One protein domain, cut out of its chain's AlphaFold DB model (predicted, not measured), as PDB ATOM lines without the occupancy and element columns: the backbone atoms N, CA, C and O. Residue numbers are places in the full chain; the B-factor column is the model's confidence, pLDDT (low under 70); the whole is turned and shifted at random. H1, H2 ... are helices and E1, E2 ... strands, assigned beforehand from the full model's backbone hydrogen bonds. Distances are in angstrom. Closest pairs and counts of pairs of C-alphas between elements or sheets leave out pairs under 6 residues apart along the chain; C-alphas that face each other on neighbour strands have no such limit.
ATOM      1  N   PRO A 393      -5.272   9.401   3.348       82.50
ATOM      2  CA  PRO A 393      -5.136   9.473   4.804       82.50
ATOM      3  C   PRO A 393      -5.948   8.378   5.510       82.50
ATOM      4  O   PRO A 393      -5.518   7.861   6.542       82.50
ATOM      5  N   TYR A 394      -7.090   7.994   4.935       87.31
ATOM      6  CA  TYR A 394      -7.954   6.935   5.438       87.31
ATOM      7  C   TYR A 394      -8.135   5.836   4.388       87.31
ATOM      8  O   TYR A 394      -8.412   6.122   3.223       87.31
ATOM      9  N   ILE A 395      -8.004   4.582   4.818       86.38
ATOM     10  CA  ILE A 395      -8.279   3.381   4.030       86.38
ATOM     11  C   ILE A 395      -9.518   2.712   4.621       86.38
ATOM     12  O   ILE A 395      -9.521   2.305   5.785       86.38
ATOM     13  N   VAL A 396     -10.559   2.573   3.799       89.62
ATOM     14  CA  VAL A 396     -11.743   1.774   4.134       89.62
ATOM     15  C   VAL A 396     -11.382   0.292   4.063       89.62
ATOM     16  O   VAL A 396     -10.765  -0.168   3.101       89.62
ATOM     17  N   ARG A 397     -11.780  -0.470   5.078       89.44
ATOM     18  CA  ARG A 397     -11.617  -1.924   5.162       89.44
ATOM     19  C   ARG A 397     -12.942  -2.577   5.538       89.44
ATOM     20  O   ARG A 397     -13.814  -1.949   6.131       89.44
ATOM     21  N   LYS A 398     -13.079  -3.863   5.211       90.62
ATOM     22  CA  LYS A 398     -14.126  -4.727   5.765       90.62
ATOM     23  C   LYS A 398     -13.561  -5.492   6.954       90.62
ATOM     24  O   LYS A 398     -12.522  -6.138   6.827       90.62
ATOM     25  N   MET A 399     -14.260  -5.448   8.080       87.00
ATOM     26  CA  MET A 399     -13.946  -6.209   9.287       87.00
ATOM     27  C   MET A 399     -15.111  -7.147   9.606       87.00
ATOM     28  O   MET A 399     -16.271  -6.754   9.501       87.00
ATOM     29  N   VAL A 400     -14.816  -8.393   9.977       90.44
ATOM     30  CA  VAL A 400     -15.846  -9.345  10.415       90.44
ATOM     31  C   VAL A 400     -16.096  -9.143  11.907       90.44
ATOM     32  O   VAL A 400     -15.170  -9.241  12.711       90.44
ATOM     33  N   VAL A 401     -17.345  -8.861  12.271       86.56
ATOM     34  CA  VAL A 401     -17.810  -8.698  13.652       86.56
ATOM     35  C   VAL A 401     -18.866  -9.772  13.907       86.56
ATOM     36  O   VAL A 401     -19.967  -9.731  13.355       86.56
ATOM     37  N   GLY A 402     -18.510 -10.787  14.696       86.56
ATOM     38  CA  GLY A 402     -19.331 -11.990  14.849       86.56
ATOM     39  C   GLY A 402     -19.504 -12.711  13.510       86.56
ATOM     40  O   GLY A 402     -18.536 -13.215  12.948       86.56
ATOM     41  N   THR A 403     -20.731 -12.748  12.992       90.19
ATOM     42  CA  THR A 403     -21.078 -13.374  11.703       90.19
ATOM     43  C   THR A 403     -21.197 -12.389  10.536       90.19
ATOM     44  O   THR A 403     -21.463 -12.823   9.416       90.19
ATOM     45  N   ARG A 404     -21.033 -11.077  10.760       87.38
ATOM     46  CA  ARG A 404     -21.360 -10.039   9.764       87.38
ATOM     47  C   ARG A 404     -20.149  -9.196   9.372       87.38
ATOM     48  O   ARG A 404     -19.215  -9.037  10.153       87.38
ATOM     49  N   GLN A 405     -20.152  -8.660   8.151       89.81
ATOM     50  CA  GLN A 405     -19.108  -7.755   7.658       89.81
ATOM     51  C   GLN A 405     -19.527  -6.305   7.894       89.81
ATOM     52  O   GLN A 405     -20.590  -5.903   7.435       89.81
ATOM     53  N   VAL A 406     -18.672  -5.516   8.542       90.31
ATOM     54  CA  VAL A 406     -18.892  -4.084   8.785       90.31
ATOM     55  C   VAL A 406     -17.761  -3.283   8.138       90.31
ATOM     56  O   VAL A 406     -16.615  -3.743   8.094       90.31
ATOM     57  N   LEU A 407     -18.074  -2.100   7.612       91.31
ATOM     58  CA  LEU A 407     -17.067  -1.176   7.092       91.31
ATOM     59  C   LEU A 407     -16.371  -0.447   8.246       91.31
ATOM     60  O   LEU A 407     -17.002  -0.022   9.216       91.31
ATOM     61  N   CYS A 408     -15.053  -0.302   8.141       91.12
ATOM     62  CA  CYS A 408     -14.243   0.415   9.114       91.12
ATOM     63  C   CYS A 408     -13.148   1.250   8.437       91.12
ATOM     64  O   CYS A 408     -12.720   0.956   7.320       91.12
ATOM     65  N   ILE A 409     -12.693   2.299   9.121       90.75
ATOM     66  CA  ILE A 409     -11.599   3.188   8.693       90.75
ATOM     67  C   ILE A 409     -10.539   3.269   9.789       90.75
ATOM     68  O   ILE A 409     -10.860   3.132  10.966       90.75
ATOM     69  N   ASN A 410      -9.277   3.519   9.449       88.19
ATOM     70  CA  ASN A 410      -8.230   3.743  10.450       88.19
ATOM     71  C   ASN A 410      -8.527   4.969  11.338       88.19
ATOM     72  O   ASN A 410      -8.897   6.030  10.844       88.19
ATOM     73  N   HIS A 411      -8.315   4.829  12.652       83.00
ATOM     74  CA  HIS A 411      -8.543   5.892  13.645       83.00
ATOM     75  C   HIS A 411      -7.583   7.087  13.489       83.00
ATOM     76  O   HIS A 411      -7.944   8.219  13.799       83.00
ATOM     77  N   VAL A 412      -6.356   6.854  13.013       82.56
ATOM     78  CA  VAL A 412      -5.347   7.903  12.792       82.56
ATOM     79  C   VAL A 412      -4.941   7.907  11.325       82.56
ATOM     80  O   VAL A 412      -4.605   6.854  10.778       82.56
ATOM     81  N   ALA A 413      -4.948   9.083  10.695       79.62
ATOM     82  CA  ALA A 413      -4.542   9.246   9.304       79.62
ATOM     83  C   ALA A 413      -3.131   8.679   9.046       79.62
ATOM     84  O   ALA A 413      -2.227   8.870   9.861       79.62
ATOM     85  N   TYR A 414      -2.946   7.983   7.921       80.06
ATOM     86  CA  TYR A 414      -1.696   7.306   7.525       80.06
ATOM     87  C   TYR A 414      -1.180   6.211   8.488       80.06
ATOM     88  O   TYR A 414      -0.059   5.732   8.332       80.06
ATOM     89  N   ASN A 415      -1.971   5.785   9.481       80.31
ATOM     90  CA  ASN A 415      -1.635   4.678  10.380       80.31
ATOM     91  C   ASN A 415      -2.679   3.564  10.259       80.31
ATOM     92  O   ASN A 415      -3.749   3.612  10.865       80.31
ATOM     93  N   PHE A 416      -2.337   2.533   9.494       76.38
ATOM     94  CA  PHE A 416      -3.254   1.451   9.133       76.38
ATOM     95  C   PHE A 416      -3.086   0.183   9.990       76.38
ATOM     96  O   PHE A 416      -3.582  -0.877   9.601       76.38
ATOM     97  N   GLY A 417      -2.351   0.258  11.107       66.81
ATOM     98  CA  GLY A 417      -1.954  -0.919  11.892       66.81
ATOM     99  C   GLY A 417      -2.796  -1.201  13.142       66.81
ATOM    100  O   GLY A 417      -3.127  -2.353  13.395       66.81
ATOM    101  N   ALA A 418      -3.118  -0.174  13.936       64.56
ATOM    102  CA  ALA A 418      -3.466  -0.375  15.353       64.56
ATOM    103  C   ALA A 418      -4.965  -0.326  15.702       64.56
ATOM    104  O   ALA A 418      -5.425  -1.113  16.527       64.56
ATOM    105  N   THR A 419      -5.735   0.594  15.115       79.88
ATOM    106  CA  THR A 419      -7.138   0.836  15.498       79.88
ATOM    107  C   THR A 419      -7.985   1.229  14.297       79.88
ATOM    108  O   THR A 419      -7.614   2.115  13.524       79.88
ATOM    109  N   SER A 420      -9.152   0.592  14.169       86.88
ATOM    110  CA  SER A 420     -10.158   0.927  13.159       86.88
ATOM    111  C   SER A 420     -11.450   1.387  13.832       86.88
ATOM    112  O   SER A 420     -11.940   0.724  14.744       86.88
ATOM    113  N   MET A 421     -11.995   2.513  13.383       89.06
ATOM    114  CA  MET A 421     -13.310   3.025  13.762       89.06
ATOM    115  C   MET A 421     -14.381   2.411  12.860       89.06
ATOM    116  O   MET A 421     -14.162   2.245  11.661       89.06
ATOM    117  N   VAL A 422     -15.544   2.118  13.433       91.06
ATOM    118  CA  VAL A 422     -16.757   1.671  12.733       91.06
ATOM    119  C   VAL A 422     -17.798   2.784  12.834       91.06
ATOM    120  O   VAL A 422     -17.882   3.449  13.869       91.06
ATOM    121  N   ALA A 423     -18.593   2.996  11.786       90.56
ATOM    122  CA  ALA A 423     -19.713   3.927  11.854       90.56
ATOM    123  C   ALA A 423     -20.767   3.396  12.840       90.56
ATOM    124  O   ALA A 423     -21.301   2.300  12.680       90.56
ATOM    125  N   LEU A 424     -21.066   4.176  13.884       90.75
ATOM    126  CA  LEU A 424     -21.976   3.743  14.947       90.75
ATOM    127  C   LEU A 424     -23.394   3.459  14.420       90.75
ATOM    128  O   LEU A 424     -24.050   2.544  14.908       90.75
ATOM    129  N   GLN A 425     -23.849   4.195  13.401       90.62
ATOM    130  CA  GLN A 425     -25.158   3.965  12.789       90.62
ATOM    131  C   GLN A 425     -25.242   2.592  12.108       90.62
ATOM    132  O   GLN A 425     -26.234   1.894  12.300       90.62
ATOM    133  N   ASP A 426     -24.194   2.169  11.393       89.88
ATOM    134  CA  ASP A 426     -24.125   0.848  10.756       89.88
ATOM    135  C   ASP A 426     -24.216  -0.255  11.815       89.88
ATOM    136  O   ASP A 426     -25.028  -1.168  11.696       89.88
ATOM    137  N   LEU A 427     -23.449  -0.130  12.906       89.69
ATOM    138  CA  LEU A 427     -23.473  -1.086  14.017       89.69
ATOM    139  C   LEU A 427     -24.876  -1.214  14.643       89.69
ATOM    140  O   LEU A 427     -25.291  -2.313  15.011       89.69
ATOM    141  N   ILE A 428     -25.612  -0.106  14.758       92.12
ATOM    142  CA  ILE A 428     -26.966  -0.084  15.326       92.12
ATOM    143  C   ILE A 428     -27.977  -0.687  14.353       92.12
ATOM    144  O   ILE A 428     -28.719  -1.582  14.748       92.12
ATOM    145  N   ASN A 429     -27.972  -0.261  13.088       90.44
ATOM    146  CA  ASN A 429     -28.850  -0.808  12.050       90.44
ATOM    147  C   ASN A 429     -28.689  -2.334  11.929       90.44
ATOM    148  O   ASN A 429     -29.667  -3.063  11.777       90.44
ATOM    149  N   GLU A 430     -27.446  -2.807  12.019       89.00
ATOM    150  CA  GLU A 430     -27.083  -4.196  11.772       89.00
ATOM    151  C   GLU A 430     -27.358  -5.104  12.992       89.00
ATOM    152  O   GLU A 430     -27.974  -6.167  12.850       89.00
ATOM    153  N   PHE A 431     -26.932  -4.699  14.196       90.44
ATOM    154  CA  PHE A 431     -26.989  -5.538  15.408       90.44
ATOM    155  C   PHE A 431     -28.096  -5.156  16.401       90.44
ATOM    156  O   PHE A 431     -28.520  -6.013  17.179       90.44
ATOM    157  N   PHE A 432     -28.581  -3.912  16.382       93.06
ATOM    158  CA  PHE A 432     -29.529  -3.369  17.365       93.06
ATOM    159  C   PHE A 432     -30.700  -2.592  16.715       93.06
ATOM    160  O   PHE A 432     -31.004  -1.483  17.155       93.06
ATOM    161  N   PRO A 433     -31.400  -3.140  15.696       92.62
ATOM    162  CA  PRO A 433     -32.367  -2.390  14.877       92.62
ATOM    163  C   PRO A 433     -33.601  -1.864  15.634       92.62
ATOM    164  O   PRO A 433     -34.346  -1.043  15.108       92.62
ATOM    165  N   THR A 434     -33.842  -2.330  16.863       95.88
ATOM    166  CA  THR A 434     -34.911  -1.850  17.756       95.88
ATOM    167  C   THR A 434     -34.450  -0.774  18.748       95.88
ATOM    168  O   THR A 434     -35.278  -0.230  19.478       95.88
ATOM    169  N   ALA A 435     -33.152  -0.466  18.808       94.50
ATOM    170  CA  ALA A 435     -32.571   0.484  19.751       94.50
ATOM    171  C   ALA A 435     -32.332   1.858  19.104       94.50
ATOM    172  O   ALA A 435     -31.980   1.975  17.932       94.50
ATOM    173  N   THR A 436     -32.492   2.929  19.884       95.12
ATOM    174  CA  THR A 436     -32.240   4.293  19.401       95.12
ATOM    175  C   THR A 436     -30.758   4.651  19.495       95.12
ATOM    176  O   THR A 436     -30.054   4.201  20.401       95.12
ATOM    177  N   LEU A 437     -30.290   5.536  18.606       91.25
ATOM    178  CA  LEU A 437     -28.911   6.044  18.616       91.25
ATOM    179  C   LEU A 437     -28.505   6.621  19.982       91.25
ATOM    180  O   LEU A 437     -27.410   6.344  20.459       91.25
ATOM    181  N   ALA A 438     -29.400   7.360  20.644       92.81
ATOM    182  CA  ALA A 438     -29.148   7.920  21.971       92.81
ATOM    183  C   ALA A 438     -28.930   6.831  23.041       92.81
ATOM    184  O   ALA A 438     -27.946   6.891  23.775       92.81
ATOM    185  N   SER A 439     -29.797   5.811  23.085       94.31
ATOM    186  CA  SER A 439     -29.664   4.689  24.026       94.31
ATOM    187  C   SER A 439     -28.398   3.869  23.756       94.31
ATOM    188  O   SER A 439     -27.694   3.487  24.689       94.31
ATOM    189  N   CYS A 440     -28.047   3.669  22.484       93.81
ATOM    190  CA  CYS A 440     -26.817   2.979  22.108       93.81
ATOM    191  C   CYS A 440     -25.567   3.761  22.540       93.81
ATOM    192  O   CYS A 440     -24.673   3.171  23.140       93.81
ATOM    193  N   ILE A 441     -25.511   5.079  22.305       93.00
ATOM    194  CA  ILE A 441     -24.408   5.937  22.784       93.00
ATOM    195  C   ILE A 441     -24.269   5.840  24.309       93.00
ATOM    196  O   ILE A 441     -23.148   5.724  24.808       93.00
ATOM    197  N   GLU A 442     -25.384   5.847  25.046       93.12
ATOM    198  CA  GLU A 442     -25.377   5.719  26.504       93.12
ATOM    199  C   GLU A 442     -24.804   4.367  26.959       93.12
ATOM    200  O   GLU A 442     -23.889   4.341  27.781       93.12
ATOM    201  N   VAL A 443     -25.267   3.250  26.388       94.06
ATOM    202  CA  VAL A 443     -24.768   1.905  26.728       94.06
ATOM    203  C   VAL A 443     -23.295   1.736  26.344       94.06
ATOM    204  O   VAL A 443     -22.500   1.256  27.157       94.06
ATOM    205  N   PHE A 444     -22.896   2.167  25.143       92.56
ATOM    206  CA  PHE A 444     -21.505   2.066  24.699       92.56
ATOM    207  C   PHE A 444     -20.561   2.890  25.580       92.56
ATOM    208  O   PHE A 444     -19.512   2.377  25.969       92.56
ATOM    209  N   THR A 445     -20.950   4.111  25.961       92.19
ATOM    210  CA  THR A 445     -20.113   4.992  26.792       92.19
ATOM    211  C   THR A 445     -20.106   4.555  28.260       92.19
ATOM    212  O   THR A 445     -19.038   4.368  28.839       92.19
ATOM    213  N   ASN A 446     -21.281   4.364  28.869       93.44
ATOM    214  CA  ASN A 446     -21.423   4.238  30.325       93.44
ATOM    215  C   ASN A 446     -21.311   2.792  30.835       93.44
ATOM    216  O   ASN A 446     -20.922   2.587  31.983       93.44
ATOM    217  N   VAL A 447     -21.674   1.795  30.018       94.81
ATOM    218  CA  VAL A 447     -21.661   0.371  30.414       94.81
ATOM    219  C   VAL A 447     -20.452  -0.347  29.822       94.81
ATOM    220  O   VAL A 447     -19.758  -1.073  30.530       94.81
ATOM    221  N   LEU A 448     -20.174  -0.129  28.534       91.81
ATOM    222  CA  LEU A 448     -19.105  -0.829  27.812       91.81
ATOM    223  C   LEU A 448     -17.779  -0.050  27.762       91.81
ATOM    224  O   LEU A 448     -16.776  -0.600  27.314       91.81
ATOM    225  N   SER A 449     -17.746   1.197  28.252       91.12
ATOM    226  CA  SER A 449     -16.552   2.065  28.280       91.12
ATOM    227  C   SER A 449     -15.893   2.286  26.905       91.12
ATOM    228  O   SER A 449     -14.689   2.530  26.807       91.12
ATOM    229  N   ILE A 450     -16.676   2.202  25.826       89.38
ATOM    230  CA  ILE A 450     -16.223   2.421  24.450       89.38
ATOM    231  C   ILE A 450     -16.219   3.923  24.161       89.38
ATOM    232  O   ILE A 450     -17.225   4.609  24.336       89.38
ATOM    233  N   VAL A 451     -15.087   4.436  23.676       88.75
ATOM    234  CA  VAL A 451     -14.959   5.845  23.284       88.75
ATOM    235  C   VAL A 451     -15.708   6.079  21.972       88.75
ATOM    236  O   VAL A 451     -15.309   5.578  20.920       88.75
ATOM    237  N   VAL A 452     -16.783   6.868  22.033       90.31
ATOM    238  CA  VAL A 452     -17.525   7.324  20.851       90.31
ATOM    239  C   VAL A 452     -16.991   8.691  20.412       90.31
ATOM    240  O   VAL A 452     -16.922   9.640  21.198       90.31
ATOM    241  N   TYR A 453     -16.618   8.794  19.139       88.00
ATOM    242  CA  TYR A 453     -16.106  10.014  18.514       88.00
ATOM    243  C   TYR A 453     -17.213  10.717  17.731       88.00
ATOM    244  O   TYR A 453     -18.110  10.065  17.189       88.00
ATOM    245  N   LYS A 454     -17.136  12.047  17.623       85.75
ATOM    246  CA  LYS A 454     -17.968  12.806  16.683       85.75
ATOM    247  C   LYS A 454     -17.151  13.070  15.422       85.75
ATOM    248  O   LYS A 454     -16.022  13.543  15.503       85.75
ATOM    249  N   ALA A 455     -17.738  12.810  14.258       73.44
ATOM    250  CA  ALA A 455     -17.200  13.339  13.013       73.44
ATOM    251  C   ALA A 455     -17.332  14.871  13.024       73.44
ATOM    252  O   ALA A 455     -18.436  15.392  13.192       73.44
ATOM    253  N   ASN A 456     -16.217  15.575  12.843       70.88
ATOM    254  CA  ASN A 456     -16.238  16.992  12.504       70.88
ATOM    255  C   ASN A 456     -16.350  17.113  10.984       70.88
ATOM    256  O   ASN A 456     -15.418  16.758  10.261       70.88
ATOM    257  N   TRP A 457     -17.535  17.546  10.559       53.31
ATOM    258  CA  TRP A 457     -17.936  17.899   9.200       53.31
ATOM    259  C   TRP A 457     -17.976  19.424   9.071       53.31
ATOM    260  O   TRP A 457     -18.443  20.067  10.041       53.31
TER     261      TRP A 457
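This is residues 393 to 457 of the 457 residues of an uncharacterized protein of Hyalella azteca (UniProt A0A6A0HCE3). A strongly twisted sheet of three strands makes one end of the domain, and two short helices set about perpendicular to each other make the other end. The first helix, H1, only grazes the sheet with its residues 426 to 431, the second, H2, is off the sheet, and residues 447 to 457 follow H2 as a last stretch with no named element. The printed part has 65 residues with three named strands and two named helices, in the order E1, E2, E3, H1, H2, and its class is mixed, helices and strands. The sheet runs E1, E2, E3, all antiparallel. The whole is only just compact, close to loose, with a radius of gyration of the C-alphas of 12.6 A and spans of 34 by 27 by 22 A.

E1, residues 396 to 401, and E2, residues 404 to 412, are antiparallel neighbours and form a hairpin over a tight link of 2 residues. The angle between their directions is 130 degrees, and the C-alphas of Val 400 and Gln 405, which face each other, are 4.6 A apart. Across this pair N 397 and O 408 are within hydrogen-bond range at 2.8 A, and N 406 and O 399 at 2.9 A. E2 and E3, residues 415 to 422, form a second hairpin, also over a tight link of 2 residues, antiparallel at 127 degrees. Here the C-alphas of Asn 410 and Ser 420 face each other at 4.4 A, while N 421 and O 409 at 2.7 A and N 411 and O 419 at 2.9 A are within hydrogen-bond range. E3 bends by 98 degrees at residue 418. The three strands are a meander, each strand the antiparallel neighbour of the one before; E1 and E3 are its edge strands and E2 is the inner one. A tight link of 1 residue leads from E3 to H1, residues 424 to 431, which only grazes the sheet with residues 426 to 431. The closest C-alphas of E2 and H1 are those of Val 406 and Asp 426, 7.5 A apart. H1 and H2, residues 437 to 446, only just touch, with 3 pairs of C-alphas within 8 A, the closest being those of Ile 428 and Leu 437 at 7.2 A. Their lines stand about perpendicular, at 82 degrees. H2 is not on the sheet and is apart from E1, E2 and E3. In H1 and H2 every O i to N i+4 pair is within hydrogen-bond range.

E1 begins at C-alpha 396, at (-11.743, 1.774, 4.134), and measures 15.4 A from first to last C-alpha. E2, the longest strand with 9 residues, measures 24.2 A and ends at C-alpha 412, at (-5.347, 7.903, 12.792). E3 has 8 residues and measures 15.6 A. H1 has 8 residues and measures 10.6 A. H2, the longest helix with 10 residues, measures 14.0 A and ends at C-alpha 446, at (-21.423, 4.238, 30.325).

The C-alphas of Tyr 414 and Thr 434 are the two farthest apart, at 35.9 A, and those of Pro 393 and Trp 457 are 15.9 A apart. The printed part has no cut and ends at residue 457, the chain's last residue. No link between named elements is long; the one from H1 to H2 has 5 residues and is tight. The mean pLDDT of the printed part is 87.5, with residues 417 to 418 and residue 457 under 70.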